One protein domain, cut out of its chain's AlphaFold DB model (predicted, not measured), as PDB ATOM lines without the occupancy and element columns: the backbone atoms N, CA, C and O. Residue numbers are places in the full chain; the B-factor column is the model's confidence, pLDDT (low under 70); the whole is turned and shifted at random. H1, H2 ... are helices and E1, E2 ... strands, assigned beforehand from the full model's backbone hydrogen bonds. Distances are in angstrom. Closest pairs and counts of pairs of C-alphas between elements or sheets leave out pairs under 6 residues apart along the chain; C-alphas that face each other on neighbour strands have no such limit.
ATOM      1  N   GLN A  41     -17.432 -26.153 -15.318       96.88
ATOM      2  CA  GLN A  41     -17.774 -27.570 -15.160       96.88
ATOM      3  C   GLN A  41     -19.146 -27.883 -15.763       96.88
ATOM      4  O   GLN A  41     -20.109 -27.152 -15.549       96.88
ATOM      5  N   LYS A  42     -19.255 -28.977 -16.523       95.06
ATOM      6  CA  LYS A  42     -20.455 -29.268 -17.330       95.06
ATOM      7  C   LYS A  42     -21.725 -29.465 -16.498       95.06
ATOM      8  O   LYS A  42     -22.805 -29.195 -17.002       95.06
ATOM      9  N   ASP A  43     -21.601 -29.939 -15.266       96.38
ATOM     10  CA  ASP A  43     -22.697 -30.228 -14.338       96.38
ATOM     11  C   ASP A  43     -23.056 -29.048 -13.422       96.38
ATOM     12  O   ASP A  43     -24.005 -29.134 -12.640       96.38
ATOM     13  N   THR A  44     -22.336 -27.928 -13.525       96.62
ATOM     14  CA  THR A  44     -22.624 -26.713 -12.766       96.62
ATOM     15  C   THR A  44     -23.196 -25.630 -13.671       96.62
ATOM     16  O   THR A  44     -23.088 -25.676 -14.892       96.62
ATOM     17  N   LYS A  45     -23.834 -24.633 -13.063       96.62
ATOM     18  CA  LYS A  45     -24.336 -23.424 -13.740       96.62
ATOM     19  C   LYS A  45     -23.630 -22.151 -13.280       96.62
ATOM     20  O   LYS A  45     -24.036 -21.041 -13.619       96.62
ATOM     21  N   THR A  46     -22.627 -22.314 -12.422       96.69
ATOM     22  CA  THR A  46     -21.882 -21.231 -11.788       96.69
ATOM     23  C   THR A  46     -20.438 -21.668 -11.589       96.69
ATOM     24  O   THR A  46     -20.177 -22.830 -11.265       96.69
ATOM     25  N   ALA A  47     -19.513 -20.743 -11.812       96.25
ATOM     26  CA  ALA A  47     -18.095 -20.874 -11.525       96.25
ATOM     27  C   ALA A  47     -17.602 -19.575 -10.885       96.25
ATOM     28  O   ALA A  47     -18.128 -18.499 -11.170       96.25
ATOM     29  N   GLU A  48     -16.594 -19.683 -10.032       95.12
ATOM     30  CA  GLU A  48     -16.021 -18.556  -9.307       95.12
ATOM     31  C   GLU A  48     -14.513 -18.526  -9.529       95.12
ATOM     32  O   GLU A  48     -13.865 -19.573  -9.580       95.12
ATOM     33  N   LEU A  49     -13.967 -17.324  -9.672       92.75
ATOM     34  CA  LEU A  49     -12.535 -17.083  -9.781       92.75
ATOM     35  C   LEU A  49     -12.176 -15.903  -8.885       92.75
ATOM     36  O   LEU A  49     -12.773 -14.830  -8.998       92.75
ATOM     37  N   PHE A  50     -11.202 -16.090  -7.999       88.94
ATOM     38  CA  PHE A  50     -10.666 -14.981  -7.223       88.94
ATOM     39  C   PHE A  50      -9.685 -14.184  -8.082       88.94
ATOM     40  O   PHE A  50      -8.820 -14.751  -8.744       88.94
ATOM     41  N   VAL A  51      -9.817 -12.862  -8.073       87.38
ATOM     42  CA  VAL A  51      -8.966 -11.956  -8.847       87.38
ATOM     43  C   VAL A  51      -8.457 -10.832  -7.956       87.38
ATOM     44  O   VAL A  51      -9.178 -10.304  -7.104       87.38
ATOM     45  N   VAL A  52      -7.201 -10.451  -8.163       82.75
ATOM     46  CA  VAL A  52      -6.558  -9.335  -7.460       82.75
ATOM     47  C   VAL A  52      -6.547  -8.124  -8.377       82.75
ATOM     48  O   VAL A  52      -6.123  -8.221  -9.523       82.75
ATOM     49  N   TYR A  53      -7.041  -7.003  -7.874       73.12
ATOM     50  CA  TYR A  53      -7.177  -5.755  -8.617       73.12
ATOM     51  C   TYR A  53      -5.813  -5.027  -8.741       73.12
ATOM     52  O   TYR A  53      -4.951  -5.188  -7.867       73.12
ATOM     53  N   PRO A  54      -5.608  -4.178  -9.774       68.06
ATOM     54  CA  PRO A  54      -4.309  -3.576 -10.123       68.06
ATOM     55  C   PRO A  54      -3.668  -2.742  -9.013       68.06
ATOM     56  O   PRO A  54      -2.462  -2.490  -9.025       68.06
ATOM     57  N   GLN A  55      -4.451  -2.319  -8.026       66.44
ATOM     58  CA  GLN A  55      -4.008  -1.435  -6.960       66.44
ATOM     59  C   GLN A  55      -3.140  -2.126  -5.888       66.44
ATOM     60  O   GLN A  55      -2.534  -1.418  -5.085       66.44
ATOM     61  N   LEU A  56      -3.017  -3.466  -5.891       56.31
ATOM     62  CA  LEU A  56      -2.199  -4.237  -4.931       56.31
ATOM     63  C   LEU A  56      -0.858  -4.775  -5.425       56.31
ATOM     64  O   LEU A  56      -0.196  -5.463  -4.653       56.31
ATOM     65  N   HIS A  57      -0.435  -4.412  -6.638       57.03
ATOM     66  CA  HIS A  57       0.767  -4.903  -7.342       57.03
ATOM     67  C   HIS A  57       0.528  -5.994  -8.403       57.03
ATOM     68  O   HIS A  57       1.480  -6.306  -9.115       57.03
ATOM     69  N   ASP A  58      -0.713  -6.457  -8.613       59.31
ATOM     70  CA  ASP A  58      -1.052  -7.472  -9.626       59.31
ATOM     71  C   ASP A  58      -2.106  -6.979 -10.616       59.31
ATOM     72  O   ASP A  58      -3.156  -6.475 -10.246       59.31
ATOM     73  N   ARG A  59      -1.791  -7.104 -11.903       72.00
ATOM     74  CA  ARG A  59      -2.243  -6.245 -13.004       72.00
ATOM     75  C   ARG A  59      -3.628  -6.585 -13.566       72.00
ATOM     76  O   ARG A  59      -3.918  -6.138 -14.675       72.00
ATOM     77  N   ASN A  60      -4.472  -7.350 -12.871       83.88
ATOM     78  CA  ASN A  60      -5.680  -7.887 -13.501       83.88
ATOM     79  C   ASN A  60      -6.692  -6.773 -13.797       83.88
ATOM     80  O   ASN A  60      -7.288  -6.202 -12.891       83.88
ATOM     81  N   CYS A  61      -6.923  -6.487 -15.072       87.12
ATOM     82  CA  CYS A  61      -7.921  -5.526 -15.540       87.12
ATOM     83  C   CYS A  61      -9.226  -6.200 -15.989       87.12
ATOM     84  O   CYS A  61     -10.153  -5.524 -16.439       87.12
ATOM     85  N   GLY A  62      -9.306  -7.525 -15.895       90.44
ATOM     86  CA  GLY A  62     -10.488  -8.262 -16.295       90.44
ATOM     87  C   GLY A  62     -10.343  -9.766 -16.139       90.44
ATOM     88  O   GLY A  62      -9.409 -10.262 -15.504       90.44
ATOM     89  N   ILE A  63     -11.266 -10.485 -16.771       94.19
ATOM     90  CA  ILE A  63     -11.190 -11.933 -16.948       94.19
ATOM     91  C   ILE A  63     -11.379 -12.316 -18.414       94.19
ATOM     92  O   ILE A  63     -12.014 -11.604 -19.192       94.19
ATOM     93  N   GLY A  64     -10.839 -13.468 -18.780       95.44
ATOM     94  CA  GLY A  64     -10.966 -14.083 -20.089       95.44
ATOM     95  C   GLY A  64     -11.668 -15.412 -19.993       95.44
ATOM     96  O   GLY A  64     -11.387 -16.178 -19.077       95.44
ATOM     97  N   ILE A  65     -12.526 -15.705 -20.962       97.38
ATOM     98  CA  ILE A  65     -13.135 -17.016 -21.160       97.38
ATOM     99  C   ILE A  65     -12.673 -17.542 -22.515       97.38
ATOM    100  O   ILE A  65     -12.887 -16.905 -23.549       97.38
ATOM    101  N   ALA A  66     -12.053 -18.717 -22.524       96.56
ATOM    102  CA  ALA A  66     -11.579 -19.355 -23.743       96.56
ATOM    103  C   ALA A  66     -12.123 -20.772 -23.881       96.56
ATOM    104  O   ALA A  66     -12.138 -21.553 -22.932       96.56
ATOM    105  N   LEU A  67     -12.536 -21.099 -25.101       95.81
ATOM    106  CA  LEU A  67     -12.941 -22.434 -25.508       95.81
ATOM    107  C   LEU A  67     -11.731 -23.233 -25.990       95.81
ATOM    108  O   LEU A  67     -10.778 -22.673 -26.536       95.81
ATOM    109  N   ASN A  68     -11.793 -24.559 -25.870       93.94
ATOM    110  CA  ASN A  68     -10.824 -25.442 -26.511       93.94
ATOM    111  C   ASN A  68     -10.771 -25.202 -28.032       93.94
ATOM    112  O   ASN A  68     -11.802 -25.007 -28.669       93.94
ATOM    113  N   SER A  69      -9.571 -25.297 -28.619       89.44
ATOM    114  CA  SER A  69      -9.251 -24.859 -29.994       89.44
ATOM    115  C   SER A  69     -10.270 -25.249 -31.079       89.44
ATOM    116  O   SER A  69     -10.529 -24.472 -31.997       89.44
ATOM    117  N   ARG A  70     -10.883 -26.438 -30.980       91.06
ATOM    118  CA  ARG A  70     -11.882 -26.925 -31.950       91.06
ATOM    119  C   ARG A  70     -13.200 -26.149 -31.936       91.06
ATOM    120  O   ARG A  70     -13.931 -26.224 -32.918       91.06
ATOM    121  N   ASN A  71     -13.498 -25.443 -30.849       92.81
ATOM    122  CA  ASN A  71     -14.739 -24.707 -30.624       92.81
ATOM    123  C   ASN A  71     -14.523 -23.186 -30.522       92.81
ATOM    124  O   ASN A  71     -15.501 -22.461 -30.347       92.81
ATOM    125  N   SER A  72     -13.284 -22.693 -30.653       92.44
ATOM    126  CA  SER A  72     -12.906 -21.276 -30.521       92.44
ATOM    127  C   SER A  72     -13.294 -20.434 -31.753       92.44
ATOM    128  O   SER A  72     -12.466 -19.781 -32.392       92.44
ATOM    129  N   TYR A  73     -14.576 -20.468 -32.117       92.69
ATOM    130  CA  TYR A  73     -15.169 -19.619 -33.147       92.69
ATOM    131  C   TYR A  73     -15.757 -18.364 -32.509       92.69
ATOM    132  O   TYR A  73     -16.445 -18.450 -31.496       92.69
ATOM    133  N   THR A  74     -15.570 -17.203 -33.139       93.56
ATOM    134  CA  THR A  74     -16.162 -15.936 -32.673       93.56
ATOM    135  C   THR A  74     -17.679 -16.034 -32.471       93.56
ATOM    136  O   THR A  74     -18.198 -15.488 -31.507       93.56
ATOM    137  N   SER A  75     -18.389 -16.790 -33.317       94.00
ATOM    138  CA  SER A  75     -19.829 -17.042 -33.155       94.00
ATOM    139  C   SER A  75     -20.173 -17.774 -31.856       94.00
ATOM    140  O   SER A  75     -21.203 -17.493 -31.257       94.00
ATOM    141  N   ASN A  76     -19.315 -18.687 -31.398       95.44
ATOM    142  CA  ASN A  76     -19.544 -19.434 -30.163       95.44
ATOM    143  C   ASN A  76     -19.331 -18.544 -28.941       95.44
ATOM    144  O   ASN A  76     -20.087 -18.639 -27.981       95.44
ATOM    145  N   TYR A  77     -18.355 -17.637 -28.999       95.88
ATOM    146  CA  TYR A  77     -18.179 -16.618 -27.968       95.88
ATOM    147  C   TYR A  77     -19.357 -15.640 -27.911       95.88
ATOM    148  O   TYR A  77     -19.779 -15.292 -26.814       95.88
ATOM    149  N   GLN A  78     -19.970 -15.303 -29.051       94.75
ATOM    150  CA  GLN A  78     -21.199 -14.503 -29.053       94.75
ATOM    151  C   GLN A  78     -22.354 -15.241 -28.366       94.75
ATOM    152  O   GLN A  78     -23.030 -14.663 -27.521       94.75
ATOM    153  N   ILE A  79     -22.545 -16.534 -28.658       95.00
ATOM    154  CA  ILE A  79     -23.568 -17.339 -27.972       95.00
ATOM    155  C   ILE A  79     -23.280 -17.394 -26.464       95.00
ATOM    156  O   ILE A  79     -24.208 -17.265 -25.665       95.00
ATOM    157  N   LEU A  80     -22.017 -17.548 -26.053       95.88
ATOM    158  CA  LEU A  80     -21.640 -17.464 -24.642       95.88
ATOM    159  C   LEU A  80     -21.994 -16.097 -24.042       95.88
ATOM    160  O   LEU A  80     -22.674 -16.064 -23.024       95.88
ATOM    161  N   ALA A  81     -21.617 -14.981 -24.671       95.69
ATOM    162  CA  ALA A  81     -21.934 -13.630 -24.195       95.69
ATOM    163  C   ALA A  81     -23.448 -13.400 -24.031       95.69
ATOM    164  O   ALA A  81     -23.912 -12.807 -23.051       95.69
ATOM    165  N   ASP A  82     -24.240 -13.934 -24.959       95.56
ATOM    166  CA  ASP A  82     -25.695 -13.812 -24.929       95.56
ATOM    167  C   ASP A  82     -26.317 -14.617 -23.779       95.56
ATOM    168  O   ASP A  82     -27.369 -14.224 -23.274       95.56
ATOM    169  N   ASN A  83     -25.663 -15.688 -23.312       96.56
ATOM    170  CA  ASN A  83     -26.203 -16.637 -22.330       96.56
ATOM    171  C   ASN A  83     -25.479 -16.640 -20.971       96.56
ATOM    172  O   ASN A  83     -25.957 -17.291 -20.040       96.56
ATOM    173  N   LEU A  84     -24.365 -15.922 -20.823       97.06
ATOM    174  CA  LEU A  84     -23.613 -15.800 -19.573       97.06
ATOM    175  C   LEU A  84     -23.834 -14.444 -18.916       97.06
ATOM    176  O   LEU A  84     -23.923 -13.417 -19.584       97.06
ATOM    177  N   ILE A  85     -23.871 -14.461 -17.591       96.19
ATOM    178  CA  ILE A  85     -23.689 -13.288 -16.752       96.19
ATOM    179  C   ILE A  85     -22.348 -13.443 -16.042       96.19
ATOM    180  O   ILE A  85     -22.025 -14.521 -15.531       96.19
ATOM    181  N   VAL A  86     -21.571 -12.369 -16.048       96.31
ATOM    182  CA  VAL A  86     -20.234 -12.318 -15.472       96.31
ATOM    183  C   VAL A  86     -20.222 -11.168 -14.483       96.31
ATOM    184  O   VAL A  86     -20.197 -10.008 -14.871       96.31
ATOM    185  N   ASP A  87     -20.293 -11.516 -13.207       94.12
ATOM    186  CA  ASP A  87     -20.521 -10.588 -12.109       94.12
ATOM    187  C   ASP A  87     -19.272 -10.468 -11.240       94.12
ATOM    188  O   ASP A  87     -18.553 -11.434 -11.003       94.12
ATOM    189  N   ASN A  88     -19.053  -9.281 -10.707       89.50
ATOM    190  CA  ASN A  88     -18.132  -9.002  -9.627       89.50
ATOM    191  C   ASN A  88     -18.906  -8.933  -8.301       89.50
ATOM    192  O   ASN A  88     -20.009  -8.400  -8.261       89.50
ATOM    193  N   TYR A  89     -18.332  -9.391  -7.186       84.94
ATOM    194  CA  TYR A  89     -18.943  -9.195  -5.865       84.94
ATOM    195  C   TYR A  89     -19.232  -7.716  -5.549       84.94
ATOM    196  O   TYR A  89     -20.219  -7.392  -4.887       84.94
ATOM    197  N   PHE A  90     -18.368  -6.812  -6.016       82.38
ATOM    198  CA  PHE A  90     -18.498  -5.392  -5.739       82.38
ATOM    199  C   PHE A  90     -19.121  -4.609  -6.902       82.38
ATOM    200  O   PHE A  90     -18.707  -4.801  -8.048       82.38
ATOM    201  N   PRO A  91     -20.062  -3.688  -6.619       82.56
ATOM    202  CA  PRO A  91     -20.666  -2.856  -7.647       82.56
ATOM    203  C   PRO A  91     -19.708  -1.773  -8.168       82.56
ATOM    204  O   PRO A  91     -18.815  -1.304  -7.452       82.56
ATOM    205  N   ASP A  92     -19.948  -1.377  -9.415       81.00
ATOM    206  CA  ASP A  92     -19.347  -0.255 -10.131       81.00
ATOM    207  C   ASP A  92     -19.929   1.100  -9.671       81.00
ATOM    208  O   ASP A  92     -20.799   1.169  -8.794       81.00
ATOM    209  N   SER A  93     -19.491   2.204 -10.290       78.81
ATOM    210  CA  SER A  93     -19.993   3.544  -9.941       78.81
ATOM    211  C   SER A  93     -21.497   3.754 -10.190       78.81
ATOM    212  O   SER A  93     -22.088   4.685  -9.643       78.81
ATOM    213  N   ASN A  94     -22.119   2.907 -11.013       83.31
ATOM    214  CA  ASN A  94     -23.544   2.932 -11.346       83.31
ATOM    215  C   ASN A  94     -24.368   1.946 -10.495       83.31
ATOM    216  O   ASN A  94     -25.585   1.863 -10.668       83.31
ATOM    217  N   GLY A  95     -23.733   1.203  -9.583       85.56
ATOM    218  CA  GLY A  95     -24.380   0.177  -8.769       85.56
ATOM    219  C   GLY A  95     -24.508  -1.191  -9.450       85.56
ATOM    220  O   GLY A  95     -25.162  -2.071  -8.892       85.56
ATOM    221  N   SER A  96     -23.918  -1.385 -10.631       88.00
ATOM    222  CA  SER A  96     -23.911  -2.658 -11.358       88.00
ATOM    223  C   SER A  96     -22.768  -3.545 -10.889       88.00
ATOM    224  O   SER A  96     -21.633  -3.101 -10.779       88.00
ATOM    225  N   THR A  97     -23.045  -4.824 -10.667       89.75
ATOM    226  CA  THR A  97     -22.011  -5.842 -10.444       89.75
ATOM    227  C   THR A  97     -21.592  -6.542 -11.732       89.75
ATOM    228  O   THR A  97     -20.584  -7.238 -11.737       89.75
ATOM    229  N   GLU A  98     -22.346  -6.390 -12.822       92.75
ATOM    230  CA  GLU A  98     -22.062  -7.072 -14.084       92.75
ATOM    231  C   GLU A  98     -20.879  -6.414 -14.802       92.75
ATOM    232  O   GLU A  98     -20.801  -5.191 -14.944       92.75
ATOM    233  N   LEU A  99     -19.953  -7.249 -15.258       91.94
ATOM    234  CA  LEU A  99     -18.743  -6.849 -15.952       91.94
ATOM    235  C   LEU A  99     -19.043  -6.542 -17.416       91.94
ATOM    236  O   LEU A  99     -19.769  -7.271 -18.093       91.94
ATOM    237  N   ALA A 100     -18.433  -5.476 -17.931       90.69
ATOM    238  CA  ALA A 100     -18.606  -5.096 -19.323       90.69
ATOM    239  C   ALA A 100     -17.901  -6.098 -20.245       90.69
ATOM    240  O   ALA A 100     -16.731  -6.433 -20.044       90.69
ATOM    241  N   LEU A 101     -18.611  -6.548 -21.280       94.00
ATOM    242  CA  LEU A 101     -18.040  -7.387 -22.325       94.00
ATOM    243  C   LEU A 101     -16.996  -6.590 -23.122       94.00
ATOM    244  O   LEU A 101     -17.282  -5.510 -23.637       94.00
ATOM    245  N   GLY A 102     -15.795  -7.147 -23.217       90.81
ATOM    246  CA  GLY A 102     -14.673  -6.606 -23.970       90.81
ATOM    247  C   GLY A 102     -14.602  -7.177 -25.385       90.81
ATOM    248  O   GLY A 102     -15.537  -7.072 -26.181       90.81
ATOM    249  N   THR A 103     -13.457  -7.766 -25.729       91.12
ATOM    250  CA  THR A 103     -13.212  -8.313 -27.067       91.12
ATOM    251  C   THR A 103     -13.747  -9.737 -27.189       91.12
ATOM    252  O   THR A 103     -13.814 -10.477 -26.214       91.12
ATOM    253  N   GLN A 104     -14.138 -10.129 -28.404       92.62
ATOM    254  CA  GLN A 104     -14.562 -11.492 -28.729       92.62
ATOM    255  C   GLN A 104     -13.862 -11.936 -30.010       92.62
ATOM    256  O   GLN A 104     -14.199 -11.496 -31.113       92.62
ATOM    257  N   THR A 105     -12.856 -12.791 -29.881       91.06
ATOM    258  CA  THR A 105     -12.046 -13.256 -31.012       91.06
ATOM    259  C   THR A 105     -11.865 -14.764 -30.953       91.06
ATOM    260  O   THR A 105     -12.454 -15.448 -30.123       91.06
ATOM    261  N   ARG A 106     -11.060 -15.330 -31.856       90.19
ATOM    262  CA  ARG A 106     -10.735 -16.760 -31.785       90.19
ATOM    263  C   ARG A 106      -9.894 -17.118 -30.556       90.19
ATOM    264  O   ARG A 106      -9.927 -18.270 -30.146       90.19
ATOM    265  N   ALA A 107      -9.162 -16.162 -29.983       90.25
ATOM    266  CA  ALA A 107      -8.351 -16.388 -28.788       90.25
ATOM    267  C   ALA A 107      -9.218 -16.550 -27.526       90.25
ATOM    268  O   ALA A 107      -8.862 -17.304 -26.625       90.25
ATOM    269  N   GLY A 108     -10.383 -15.900 -27.502       94.12
ATOM    270  CA  GLY A 108     -11.326 -15.938 -26.394       94.12
ATOM    271  C   GLY A 108     -12.245 -14.723 -26.381       94.12
ATOM    272  O   GLY A 108     -12.210 -13.888 -27.290       94.12
ATOM    273  N   MET A 109     -13.058 -14.633 -25.335       95.81
ATOM    274  CA  MET A 109     -13.823 -13.438 -24.990       95.81
ATOM    275  C   MET A 109     -13.332 -12.852 -23.673       95.81
ATOM    276  O   MET A 109     -12.971 -13.605 -22.770       95.81
ATOM    277  N   THR A 110     -13.330 -11.531 -23.554       95.56
ATOM    278  CA  THR A 110     -12.863 -10.839 -22.349       95.56
ATOM    279  C   THR A 110     -13.979 -10.043 -21.692       95.56
ATOM    280  O   THR A 110     -14.939  -9.636 -22.345       95.56
ATOM    281  N   TYR A 111     -13.845  -9.820 -20.391       94.44
ATOM    282  CA  TYR A 111     -14.677  -8.929 -19.593       94.44
ATOM    283  C   TYR A 111     -13.776  -8.004 -18.794       94.44
ATOM    284  O   TYR A 111     -12.794  -8.468 -18.217       94.44
ATOM    285  N   THR A 112     -14.096  -6.716 -18.748       90.25
ATOM    286  CA  THR A 112     -13.237  -5.698 -18.131       90.25
ATOM    287  C   THR A 112     -13.794  -5.212 -16.803       90.25
ATOM    288  O   THR A 112     -14.998  -4.980 -16.681       90.25
ATOM    289  N   PHE A 113     -12.910  -4.995 -15.832       86.50
ATOM    290  CA  PHE A 113     -13.252  -4.347 -14.571       86.50
ATOM    291  C   PHE A 113     -13.497  -2.851 -14.764       86.50
ATOM    292  O   PHE A 113     -12.783  -2.181 -15.511       86.50
ATOM    293  N   ASP A 114     -14.462  -2.307 -14.019       80.50
ATOM    294  CA  ASP A 114     -14.490  -0.874 -13.744       80.50
ATOM    295  C   ASP A 114     -13.396  -0.547 -12.716       80.50
ATOM    296  O   ASP A 114     -13.463  -0.935 -11.546       80.50
ATOM    297  N   LEU A 115     -12.361   0.157 -13.175       78.69
ATOM    298  CA  LEU A 115     -11.199   0.544 -12.372       78.69
ATOM    299  C   LEU A 115     -11.389   1.874 -11.636       78.69
ATOM    300  O   LEU A 115     -10.469   2.332 -10.956       78.69
ATOM    301  N   THR A 116     -12.553   2.518 -11.764       77.94
ATOM    302  CA  THR A 116     -12.862   3.738 -11.006       77.94
ATOM    303  C   THR A 116     -13.060   3.458  -9.517       77.94
ATOM    304  O   THR A 116     -12.914   4.366  -8.695       77.94
ATOM    305  N   THR A 117     -13.328   2.198  -9.163       70.94
ATOM    306  CA  THR A 117     -13.524   1.763  -7.782       70.94
ATOM    307  C   THR A 117     -12.339   0.930  -7.288       70.94
ATOM    308  O   THR A 117     -11.790   0.091  -8.001       70.94
ATOM    309  N   TYR A 118     -11.912   1.194  -6.051       69.94
ATOM    310  CA  TYR A 118     -10.696   0.635  -5.463       69.94
ATOM    311  C   TYR A 118     -11.025  -0.567  -4.582       69.94
ATOM    312  O   TYR A 118     -11.487  -0.406  -3.451       69.94
ATOM    313  N   TYR A 119     -10.733  -1.765  -5.084       73.25
ATOM    314  CA  TYR A 119     -10.839  -3.011  -4.332       73.25
ATOM    315  C   TYR A 119      -9.483  -3.708  -4.278       73.25
ATOM    316  O   TYR A 119      -8.657  -3.561  -5.170       73.25
ATOM    317  N   TYR A 120      -9.238  -4.447  -3.201       76.19
ATOM    318  CA  TYR A 120      -7.996  -5.197  -3.016       76.19
ATOM    319  C   TYR A 120      -8.016  -6.515  -3.804       76.19
ATOM    320  O   TYR A 120      -7.055  -6.890  -4.464       76.19
ATOM    321  N   GLY A 121      -9.156  -7.186  -3.806       82.38
ATOM    322  CA  GLY A 121      -9.420  -8.372  -4.602       82.38
ATOM    323  C   GLY A 121     -10.904  -8.673  -4.535       82.38
ATOM    324  O   GLY A 121     -11.628  -8.078  -3.732       82.38
ATOM    325  N   THR A 122     -11.363  -9.566  -5.393       86.44
ATOM    326  CA  THR A 122     -12.776  -9.905  -5.476       86.44
ATOM    327  C   THR A 122     -12.980 -11.305  -6.030       86.44
ATOM    328  O   THR A 122     -12.063 -11.911  -6.583       86.44
ATOM    329  N   VAL A 123     -14.197 -11.811  -5.882       90.06
ATOM    330  CA  VAL A 123     -14.654 -13.010  -6.572       90.06
ATOM    331  C   VAL A 123     -15.431 -12.570  -7.804       90.06
ATOM    332  O   VAL A 123     -16.387 -11.799  -7.702       90.06
ATOM    333  N   VAL A 124     -15.000 -13.064  -8.960       93.50
ATOM    334  CA  VAL A 124     -15.761 -12.986 -10.201       93.50
ATOM    335  C   VAL A 124     -16.595 -14.252 -10.318       93.50
ATOM    336  O   VAL A 124     -16.058 -15.360 -10.312       93.50
ATOM    337  N   THR A 125     -17.906 -14.082 -10.432       96.00
ATOM    338  CA  THR A 125     -18.875 -15.160 -10.595       96.00
ATOM    339  C   THR A 125     -19.337 -15.204 -12.046       96.00
ATOM    340  O   THR A 125     -19.908 -14.251 -12.568       96.00
ATOM    341  N   ILE A 126     -19.135 -16.342 -12.699       97.25
ATOM    342  CA  ILE A 126     -19.630 -16.631 -14.043       97.25
ATOM    343  C   ILE A 126     -20.826 -17.555 -13.888       97.25
ATOM    344  O   ILE A 126     -20.701 -18.615 -13.277       97.25
ATOM    345  N   ARG A 127     -21.981 -17.195 -14.443       96.69
ATOM    346  CA  ARG A 127     -23.199 -18.010 -14.357       96.69
ATOM    347  C   ARG A 127     -24.029 -17.955 -15.628       96.69
ATOM    348  O   ARG A 127     -23.973 -16.985 -16.376       96.69
ATOM    349  N   THR A 128     -24.826 -18.984 -15.868       97.12
ATOM    350  CA  THR A 128     -25.774 -19.011 -16.990       97.12
ATOM    351  C   THR A 128     -27.005 -18.137 -16.704       97.12
ATOM    352  O   THR A 128     -27.439 -17.992 -15.556       97.12
ATOM    353  N   LYS A 129     -27.583 -17.533 -17.750       94.19
ATOM    354  CA  LYS A 129     -28.791 -16.688 -17.662       94.19
ATOM    355  C   LYS A 129     -30.068 -17.497 -17.464       94.19
ATOM    356  O   LYS A 129     -30.918 -17.097 -16.674       94.19
ATOM    357  N   GLY A 130     -30.223 -18.605 -18.189       87.31
ATOM    358  CA  GLY A 130     -31.456 -19.398 -18.214       87.31
ATOM    359  C   GLY A 130     -31.540 -20.464 -17.119       87.31
ATOM    360  O   GLY A 130     -32.512 -21.215 -17.072       87.31
ATOM    361  N   GLY A 131     -30.549 -20.524 -16.223       88.81
ATOM    362  CA  GLY A 131     -30.478 -21.517 -15.154       88.81
ATOM    363  C   GLY A 131     -30.031 -22.905 -15.613       88.81
ATOM    364  O   GLY A 131     -29.940 -23.793 -14.763       88.81
ATOM    365  N   GLU A 132     -29.728 -23.076 -16.903       95.56
ATOM    366  CA  GLU A 132     -29.123 -24.282 -17.458       95.56
ATOM    367  C   GLU A 132     -27.703 -24.496 -16.921       95.56
ATOM    368  O   GLU A 132     -27.030 -23.566 -16.476       95.56
ATOM    369  N   THR A 133     -27.222 -25.727 -16.970       97.06
ATOM    370  CA  THR A 133     -25.817 -26.050 -16.722       97.06
ATOM    371  C   THR A 133     -24.922 -25.538 -17.855       97.06
ATOM    372  O   THR A 133     -25.369 -25.300 -18.980       97.06
ATOM    373  N   PHE A 134     -23.620 -25.400 -17.596       96.62
ATOM    374  CA  PHE A 134     -22.652 -25.097 -18.646       96.62
ATOM    375  C   PHE A 134     -22.625 -26.194 -19.714       96.62
ATOM    376  O   PHE A 134     -22.435 -25.874 -20.879       96.62
ATOM    377  N   GLY A 135     -22.870 -27.459 -19.354       95.44
ATOM    378  CA  GLY A 135     -22.994 -28.561 -20.310       95.44
ATOM    379  C   GLY A 135     -24.128 -28.338 -21.313       95.44
ATOM    380  O   GLY A 135     -23.890 -28.379 -22.517       95.44
ATOM    381  N   GLU A 136     -25.325 -28.007 -20.828       95.12
ATOM    382  CA  GLU A 136     -26.485 -27.683 -21.677       95.12
ATOM    383  C   GLU A 136     -26.246 -26.426 -22.532       95.12
ATOM    384  O   GLU A 136     -26.662 -26.360 -23.688       95.12
ATOM    385  N   LEU A 137     -25.538 -25.420 -22.003       95.31
ATOM    386  CA  LEU A 137     -25.113 -24.265 -22.798       95.31
ATOM    387  C   LEU A 137     -24.110 -24.672 -23.888       95.31
ATOM    388  O   LEU A 137     -24.203 -24.207 -25.022       95.31
ATOM    389  N   PHE A 138     -23.163 -25.551 -23.578       95.19
ATOM    390  CA  PHE A 138     -22.150 -26.015 -24.521       95.19
ATOM    391  C   PHE A 138     -22.733 -26.801 -25.695       95.19
ATOM    392  O   PHE A 138     -22.234 -26.664 -26.813       95.19
ATOM    393  N   GLU A 139     -23.827 -27.531 -25.483       93.25
ATOM    394  CA  GLU A 139     -24.586 -28.188 -26.555       93.25
ATOM    395  C   GLU A 139     -25.143 -27.186 -27.583       93.25
ATOM    396  O   GLU A 139     -25.287 -27.522 -28.757       93.25
ATOM    397  N   LYS A 140     -25.388 -25.925 -27.190       91.12
ATOM    398  CA  LYS A 140     -25.812 -24.852 -28.111       91.12
ATOM    399  C   LYS A 140     -24.665 -24.323 -28.980       91.12
ATOM    400  O   LYS A 140     -24.920 -23.723 -30.022       91.12
ATOM    401  N   LEU A 141     -23.412 -24.496 -28.551       91.56
ATOM    402  CA  LEU A 141     -22.233 -23.934 -29.227       91.56
ATOM    403  C   LEU A 141     -21.732 -24.815 -30.369       91.56
ATOM    404  O   LEU A 141     -21.088 -24.337 -31.302       91.56
ATOM    405  N   SER A 142     -21.928 -26.125 -30.256       83.06
ATOM    406  CA  SER A 142     -21.311 -27.089 -31.153       83.06
ATOM    407  C   SER A 142     -22.077 -28.400 -31.136       83.06
ATOM    408  O   SER A 142     -22.421 -28.912 -30.079       83.06
ATOM    409  N   ASN A 143     -22.231 -29.016 -32.309       74.25
ATOM    410  CA  ASN A 143     -22.698 -30.403 -32.412       74.25
ATOM    411  C   ASN A 143     -21.648 -31.413 -31.892       74.25
ATOM    412  O   ASN A 143     -21.873 -32.620 -31.939       74.25
ATOM    413  N   ASN A 144     -20.472 -30.941 -31.458       72.38
ATOM    414  CA  ASN A 144     -19.419 -31.754 -30.868       72.38
ATOM    415  C   ASN A 144     -19.561 -31.779 -29.333       72.38
ATOM    416  O   ASN A 144     -19.527 -30.712 -28.723       72.38
ATOM    417  N   PRO A 145     -19.643 -32.960 -28.691       68.56
ATOM    418  CA  PRO A 145     -19.806 -33.065 -27.237       68.56
ATOM    419  C   PRO A 145     -18.579 -32.605 -26.421       68.56
ATOM    420  O   PRO A 145     -18.689 -32.379 -25.211       68.56
ATOM    421  N   ASP A 146     -17.411 -32.440 -27.054       88.75
ATOM    422  CA  ASP A 146     -16.159 -32.025 -26.403       88.75
ATOM    423  C   ASP A 146     -15.946 -30.511 -26.455       88.75
ATOM    424  O   ASP A 146     -14.983 -29.991 -27.035       88.75
ATOM    425  N   VAL A 147     -16.861 -29.778 -25.831       93.44
ATOM    426  CA  VAL A 147     -16.659 -28.366 -25.505       93.44
ATOM    427  C   VAL A 147     -16.107 -28.254 -24.088       93.44
ATOM    428  O   VAL A 147     -16.653 -28.833 -23.144       93.44
ATOM    429  N   HIS A 148     -15.028 -27.488 -23.951       94.19
ATOM    430  CA  HIS A 148     -14.433 -27.121 -22.670       94.19
ATOM    431  C   HIS A 148     -14.172 -25.624 -22.659       94.19
ATOM    432  O   HIS A 148     -13.699 -25.087 -23.663       94.19
TER     433      HIS A 148
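This is residues 41 to 148 of the 159 residues of an uncharacterized protein of Pseudoalteromonas rubra (UniProt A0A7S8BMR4). Look for a small, elongated sandwich: two three-stranded sheets, E1 E6 E3 and E2 E5 E4, face to face with their strands crossed at 41 degrees. At one end H1 covers part of the sheet E2 E5 E4, and H2 packs on H1. The 108 printed residues hold two named helices and six named strands, in the order E1 E2 H1 E3 E4 E5 E6 H2; the class is mixed and both sheets are antiparallel. The whole is compact, with a radius of gyration of the C-alphas of 14.3 A, and spans 43 by 26 by 21 A.

Start at E1, residues 46 to 52; its antiparallel neighbour is E6, residues 121 to 128, with N 47 and O 126 2.8 A apart. E6 is also antiparallel to E3, residues 84 to 88, with N 85 and O 127 at 2.8 A. In the other sheet, E2, residues 60 to 67, is antiparallel to E5, residues 109 to 112, with N 63 and O 111 at 2.9 A. E5 makes a hairpin with E4, residues 100 to 104, with N 102 and O 110 at 2.8 A; these four N and O pairs are within hydrogen-bond range. Between the sheets, the closest C-alphas of E3 and E5 are those of Val 86 and Tyr 111, 7.7 A apart. H1, residues 74 to 83, is on one face of E2 E5 E4, two layers, at a height over the sheet of 8.2 A. H2, residues 134 to 141, touches H1 at a steep tilt of 45 degrees, opposite ways, closest at the C-alphas of Asn 76 and Leu 141, 5.3 A. In H1 every O i to N i+4 pair is within hydrogen-bond range; in H2, 2 of 4 are.

Find C-alpha 46 at (-21.882, -21.231, -11.788); from there E1 runs 19.9 A. E2 measures 20.2 A, H1 14.4 A and E6 23.1 A from first to last C-alpha. H2 ends at C-alpha 141, (-22.233, -23.934, -29.227).

The C-alphas farthest apart, of Leu 56 and Asn 143, are 43.1 A apart. The printed part has no cut; the link E3 to E4, 11 residues, is long. The pLDDT is under 70 at residues 54 to 58, 118 and 145.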